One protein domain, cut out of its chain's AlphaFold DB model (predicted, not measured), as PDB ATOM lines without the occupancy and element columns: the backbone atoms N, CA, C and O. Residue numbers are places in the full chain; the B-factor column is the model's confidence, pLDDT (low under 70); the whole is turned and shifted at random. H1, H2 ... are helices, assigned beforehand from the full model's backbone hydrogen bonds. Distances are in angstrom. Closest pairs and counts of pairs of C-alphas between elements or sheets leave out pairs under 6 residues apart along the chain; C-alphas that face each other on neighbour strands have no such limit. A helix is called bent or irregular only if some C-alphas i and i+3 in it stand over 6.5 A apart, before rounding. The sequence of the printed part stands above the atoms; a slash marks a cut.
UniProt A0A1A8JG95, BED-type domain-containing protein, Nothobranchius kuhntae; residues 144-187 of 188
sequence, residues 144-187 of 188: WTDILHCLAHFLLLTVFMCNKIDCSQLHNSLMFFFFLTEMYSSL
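What this domain is: This is residues 144 to 187 of the 188 residues of the protein "BED-type domain-containing protein" of Nothobranchius kuhntae (UniProt A0A1A8JG95). Picture a flat, open U: the two long helices H1 and H2 are its legs, running opposite ways with an empty gap between them, and residues 163 to 167 make the turn at its closed end. The legs are joined through this turn and do not pack on each other. The printed part has 44 residues, with two named helices in the order H1, H2 and no named strand, and the class is all helix. The whole is loose, with a radius of gyration of the C-alphas of 12.1 A, and the C-alphas span 33 by 20 by 5 A.

How they stand to each other: Start with H1, residues 144 to 162, the longest helix by residues with 19, whose N-to-C direction is (-0.63, 0.23, -0.75). From its end at Cys 162, a tight link of five residues takes you to H2, residues 168 to 185, whose direction is (0.69, -0.16, 0.70). H1 and H2 are apart, with no C-alpha of the one within 8 A of the other. In H1, every backbone O i to N i+4 pair is within hydrogen-bond range; in H2, 13 of 14 are.

Where its parts are: Find C-alpha 144 at (-3.173, 28.528, 57.151); from there H1 runs 26.5 A to C-alpha 162 at (-19.901, 34.043, 37.383). H2 begins at C-alpha 168 at (-9.391, 41.490, 26.894) and runs 27.0 A to C-alpha 185 at (8.704, 35.083, 45.924). Neither helix is bent.

The domain as a whole: The two C-alphas farthest apart, those of Lys 164 and Leu 187, are 34.3 A apart, while the first and last printed C-alphas are 17.9 A apart. Residues 144 to 159, 161 to 169 and 171 to 187 stand free. The printed part has no cut and no long link. Look in the B-factor column for the model's confidence: the mean pLDDT of the printed part is 70.8, and residues 144 to 146 and 160 to 173 are under 70.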
ATOM      1  N   TRP A 144      -2.146  27.505  57.371       54.59
ATOM      2  CA  TRP A 144      -3.173  28.528  57.151       54.59
ATOM      3  C   TRP A 144      -2.938  29.327  55.870       54.59
ATOM      4  O   TRP A 144      -3.906  29.697  55.216       54.59
ATOM      5  N   THR A 145      -1.683  29.555  55.482       65.94
ATOM      6  CA  THR A 145      -1.339  30.286  54.254       65.94
ATOM      7  C   THR A 145      -1.748  29.511  53.008       65.94
ATOM      8  O   THR A 145      -2.327  30.105  52.106       65.94
ATOM      9  N   ASP A 146      -1.557  28.189  52.991       63.09
ATOM     10  CA  ASP A 146      -1.983  27.338  51.873       63.09
ATOM     11  C   ASP A 146      -3.508  27.283  51.748       63.09
ATOM     12  O   ASP A 146      -4.052  27.412  50.653       63.09
ATOM     13  N   ILE A 147      -4.225  27.182  52.872       76.38
ATOM     14  CA  ILE A 147      -5.694  27.208  52.867       76.38
ATOM     15  C   ILE A 147      -6.209  28.574  52.398       76.38
ATOM     16  O   ILE A 147      -7.127  28.628  51.580       76.38
ATOM     17  N   LEU A 148      -5.619  29.675  52.870       80.81
ATOM     18  CA  LEU A 148      -6.038  31.020  52.478       80.81
ATOM     19  C   LEU A 148      -5.741  31.294  50.998       80.81
ATOM     20  O   LEU A 148      -6.568  31.890  50.312       80.81
ATOM     21  N   HIS A 149      -4.618  30.789  50.482       84.00
ATOM     22  CA  HIS A 149      -4.260  30.879  49.068       84.00
ATOM     23  C   HIS A 149      -5.210  30.043  48.195       84.00
ATOM     24  O   HIS A 149      -5.700  30.527  47.173       84.00
ATOM     25  N   CYS A 150      -5.564  28.829  48.630       78.62
ATOM     26  CA  CYS A 150      -6.553  27.997  47.946       78.62
ATOM     27  C   CYS A 150      -7.948  28.636  47.934       78.62
ATOM     28  O   CYS A 150      -8.628  28.592  46.909       78.62
ATOM     29  N   LEU A 151      -8.373  29.254  49.041       84.31
ATOM     30  CA  LEU A 151      -9.659  29.951  49.122       84.31
ATOM     31  C   LEU A 151      -9.674  31.221  48.267       84.31
ATOM     32  O   LEU A 151     -10.657  31.462  47.573       84.31
ATOM     33  N   ALA A 152      -8.586  31.993  48.247       84.62
ATOM     34  CA  ALA A 152      -8.459  33.164  47.383       84.62
ATOM     35  C   ALA A 152      -8.516  32.772  45.897       84.62
ATOM     36  O   ALA A 152      -9.285  33.356  45.138       84.62
ATOM     37  N   HIS A 153      -7.781  31.731  45.494       85.62
ATOM     38  CA  HIS A 153      -7.802  31.228  44.120       85.62
ATOM     39  C   HIS A 153      -9.184  30.679  43.733       85.62
ATOM     40  O   HIS A 153      -9.670  30.935  42.634       85.62
ATOM     41  N   PHE A 154      -9.868  29.983  44.648       85.44
ATOM     42  CA  PHE A 154     -11.230  29.499  44.422       85.44
ATOM     43  C   PHE A 154     -12.226  30.654  44.254       85.44
ATOM     44  O   PHE A 154     -13.006  30.647  43.305       85.44
ATOM     45  N   LEU A 155     -12.164  31.681  45.108       82.44
ATOM     46  CA  LEU A 155     -13.030  32.857  45.001       82.44
ATOM     47  C   LEU A 155     -12.784  33.629  43.699       82.44
ATOM     48  O   LEU A 155     -13.742  33.972  43.009       82.44
ATOM     49  N   LEU A 156     -11.527  33.811  43.298       77.88
ATOM     50  CA  LEU A 156     -11.174  34.460  42.037       77.88
ATOM     51  C   LEU A 156     -11.681  33.679  40.821       77.88
ATOM     52  O   LEU A 156     -12.278  34.274  39.928       77.88
ATOM     53  N   LEU A 157     -11.541  32.349  40.817       75.88
ATOM     54  CA  LEU A 157     -12.091  31.491  39.764       75.88
ATOM     55  C   LEU A 157     -13.624  31.513  39.733       75.88
ATOM     56  O   LEU A 157     -14.213  31.491  38.653       75.88
ATOM     57  N   THR A 158     -14.291  31.580  40.888       73.19
ATOM     58  CA  THR A 158     -15.759  31.672  40.934       73.19
ATOM     59  C   THR A 158     -16.272  33.025  40.453       73.19
ATOM     60  O   THR A 158     -17.207  33.060  39.662       73.19
ATOM     61  N   VAL A 159     -15.633  34.136  40.829       73.25
ATOM     62  CA  VAL A 159     -15.991  35.479  40.338       73.25
ATOM     63  C   VAL A 159     -15.741  35.591  38.833       73.25
ATOM     64  O   VAL A 159     -16.562  36.145  38.107       73.25
ATOM     65  N   PHE A 160     -14.658  34.984  38.354       65.88
ATOM     66  CA  PHE A 160     -14.317  34.881  36.941       65.88
ATOM     67  C   PHE A 160     -15.315  34.038  36.127       65.88
ATOM     68  O   PHE A 160     -15.623  34.370  34.989       65.88
ATOM     69  N   MET A 161     -15.845  32.954  36.701       64.62
ATOM     70  CA  MET A 161     -16.847  32.103  36.046       64.62
ATOM     71  C   MET A 161     -18.270  32.675  36.136       64.62
ATOM     72  O   MET A 161     -19.092  32.412  35.259       64.62
ATOM     73  N   CYS A 162     -18.580  33.446  37.182       58.25
ATOM     74  CA  CYS A 162     -19.901  34.043  37.383       58.25
ATOM     75  C   CYS A 162     -20.086  35.378  36.655       58.25
ATOM     76  O   CYS A 162     -21.225  35.769  36.409       58.25
ATOM     77  N   ASN A 163     -19.006  36.070  36.290       66.75
ATOM     78  CA  ASN A 163     -19.083  37.333  35.574       66.75
ATOM     79  C   ASN A 163     -18.547  37.134  34.154       66.75
ATOM     80  O   ASN A 163     -17.372  36.842  33.959       66.75
ATOM     81  N   LYS A 164     -19.437  37.232  33.162       60.97
ATOM     82  CA  LYS A 164     -19.146  37.077  31.730       60.97
ATOM     83  C   LYS A 164     -18.244  38.244  31.276       60.97
ATOM     84  O   LYS A 164     -18.722  39.209  30.699       60.97
ATOM     85  N   ILE A 165     -16.961  38.205  31.627       60.69
ATOM     86  CA  ILE A 165     -16.003  39.282  31.368       60.69
ATOM     87  C   ILE A 165     -15.286  38.989  30.050       60.69
ATOM     88  O   ILE A 165     -14.674  37.934  29.880       60.69
ATOM     89  N   ASP A 166     -15.382  39.933  29.117       59.78
ATOM     90  CA  ASP A 166     -14.784  39.861  27.787       59.78
ATOM     91  C   ASP A 166     -13.262  39.611  27.834       59.78
ATOM     92  O   ASP A 166     -12.535  40.158  28.670       59.78
ATOM     93  N   CYS A 167     -12.772  38.781  26.903       54.44
ATOM     94  CA  CYS A 167     -11.426  38.186  26.872       54.44
ATOM     95  C   CYS A 167     -10.239  39.168  26.970       54.44
ATOM     96  O   CYS A 167      -9.118  38.735  27.232       54.44
ATOM     97  N   SER A 168     -10.444  40.473  26.777       58.91
ATOM     98  CA  SER A 168      -9.391  41.490  26.894       58.91
ATOM     99  C   SER A 168      -9.000  41.796  28.345       58.91
ATOM    100  O   SER A 168      -7.850  42.151  28.601       58.91
ATOM    101  N   GLN A 169      -9.901  41.596  29.315       54.06
ATOM    102  CA  GLN A 169      -9.611  41.846  30.735       54.06
ATOM    103  C   GLN A 169      -8.889  40.679  31.429       54.06
ATOM    104  O   GLN A 169      -8.232  40.881  32.454       54.06
ATOM    105  N   LEU A 170      -8.922  39.477  30.839       58.75
ATOM    106  CA  LEU A 170      -8.144  38.318  31.298       58.75
ATOM    107  C   LEU A 170      -6.644  38.589  31.287       58.75
ATOM    108  O   LEU A 170      -5.935  38.187  32.203       58.75
ATOM    109  N   HIS A 171      -6.161  39.237  30.226       65.19
ATOM    110  CA  HIS A 171      -4.731  39.410  30.006       65.19
ATOM    111  C   HIS A 171      -4.130  40.357  31.048       65.19
ATOM    112  O   HIS A 171      -3.102  40.048  31.644       65.19
ATOM    113  N   ASN A 172      -4.833  41.451  31.354       61.88
ATOM    114  CA  ASN A 172      -4.433  42.374  32.412       61.88
ATOM    115  C   ASN A 172      -4.458  41.690  33.785       61.88
ATOM    116  O   ASN A 172      -3.525  41.843  34.567       61.88
ATOM    117  N   SER A 173      -5.484  40.879  34.065       64.25
ATOM    118  CA  SER A 173      -5.603  40.184  35.349       64.25
ATOM    119  C   SER A 173      -4.522  39.115  35.545       64.25
ATOM    120  O   SER A 173      -3.890  39.083  36.599       64.25
ATOM    121  N   LEU A 174      -4.237  38.296  34.528       70.06
ATOM    122  CA  LEU A 174      -3.172  37.288  34.584       70.06
ATOM    123  C   LEU A 174      -1.794  37.928  34.771       70.06
ATOM    124  O   LEU A 174      -1.005  37.428  35.569       70.06
ATOM    125  N   MET A 175      -1.528  39.061  34.115       74.56
ATOM    126  CA  MET A 175      -0.286  39.808  34.330       74.56
ATOM    127  C   MET A 175      -0.168  40.296  35.778       74.56
ATOM    128  O   MET A 175       0.875  40.101  36.395       74.56
ATOM    129  N   PHE A 176      -1.243  40.823  36.374       73.94
ATOM    130  CA  PHE A 176      -1.257  41.186  37.798       73.94
ATOM    131  C   PHE A 176      -0.971  39.989  38.723       73.94
ATOM    132  O   PHE A 176      -0.235  40.141  39.696       73.94
ATOM    133  N   PHE A 177      -1.479  38.790  38.414       74.81
ATOM    134  CA  PHE A 177      -1.166  37.583  39.190       74.81
ATOM    135  C   PHE A 177       0.301  37.156  39.075       74.81
ATOM    136  O   PHE A 177       0.903  36.793  40.088       74.81
ATOM    137  N   PHE A 178       0.899  37.249  37.885       76.75
ATOM    138  CA  PHE A 178       2.331  36.991  37.712       76.75
ATOM    139  C   PHE A 178       3.181  37.994  38.505       76.75
ATOM    140  O   PHE A 178       4.078  37.577  39.233       76.75
ATOM    141  N   PHE A 179       2.843  39.287  38.474       74.62
ATOM    142  CA  PHE A 179       3.563  40.307  39.247       74.62
ATOM    143  C   PHE A 179       3.452  40.109  40.762       74.62
ATOM    144  O   PHE A 179       4.439  40.272  41.476       74.62
ATOM    145  N   LEU A 180       2.280  39.719  41.270       72.75
ATOM    146  CA  LEU A 180       2.104  39.452  42.701       72.75
ATOM    147  C   LEU A 180       2.835  38.181  43.153       72.75
ATOM    148  O   LEU A 180       3.345  38.140  44.271       72.75
ATOM    149  N   THR A 181       2.934  37.171  42.286       75.19
ATOM    150  CA  THR A 181       3.669  35.928  42.575       75.19
ATOM    151  C   THR A 181       5.182  36.165  42.600       75.19
ATOM    152  O   THR A 181       5.864  35.684  43.506       75.19
ATOM    153  N   GLU A 182       5.702  36.964  41.665       72.56
ATOM    154  CA  GLU A 182       7.110  37.387  41.629       72.56
ATOM    155  C   GLU A 182       7.476  38.280  42.826       72.56
ATOM    156  O   GLU A 182       8.507  38.086  43.475       72.56
ATOM    157  N   MET A 183       6.592  39.215  43.193       78.31
ATOM    158  CA  MET A 183       6.780  40.075  44.364       78.31
ATOM    159  C   MET A 183       6.785  39.270  45.672       78.31
ATOM    160  O   MET A 183       7.600  39.532  46.553       78.31
ATOM    161  N   TYR A 184       5.905  38.275  45.808       70.31
ATOM    162  CA  TYR A 184       5.838  37.431  47.002       70.31
ATOM    163  C   TYR A 184       7.033  36.471  47.107       70.31
ATOM    164  O   TYR A 184       7.564  36.272  48.197       70.31
ATOM    165  N   SER A 185       7.505  35.936  45.976       72.88
ATOM    166  CA  SER A 185       8.704  35.083  45.924       72.88
ATOM    167  C   SER A 185       9.991  35.845  46.255       72.88
ATOM    168  O   SER A 185      10.957  35.234  46.691       72.88
ATOM    169  N   SER A 186       9.999  37.172  46.088       73.94
ATOM    170  CA  SER A 186      11.125  38.043  46.461       73.94
ATOM    171  C   SER A 186      11.126  38.449  47.943       73.94
ATOM    172  O   SER A 186      12.090  39.048  48.413       73.94
ATOM    173  N   LEU A 187      10.036  38.180  48.671       73.38
ATOM    174  CA  LEU A 187       9.856  38.578  50.072       73.38
ATOM    175  C   LEU A 187      10.176  37.447  51.073       73.38
ATOM    176  O   LEU A 187      10.296  37.717  52.268       73.38
TER     177      LEU A 187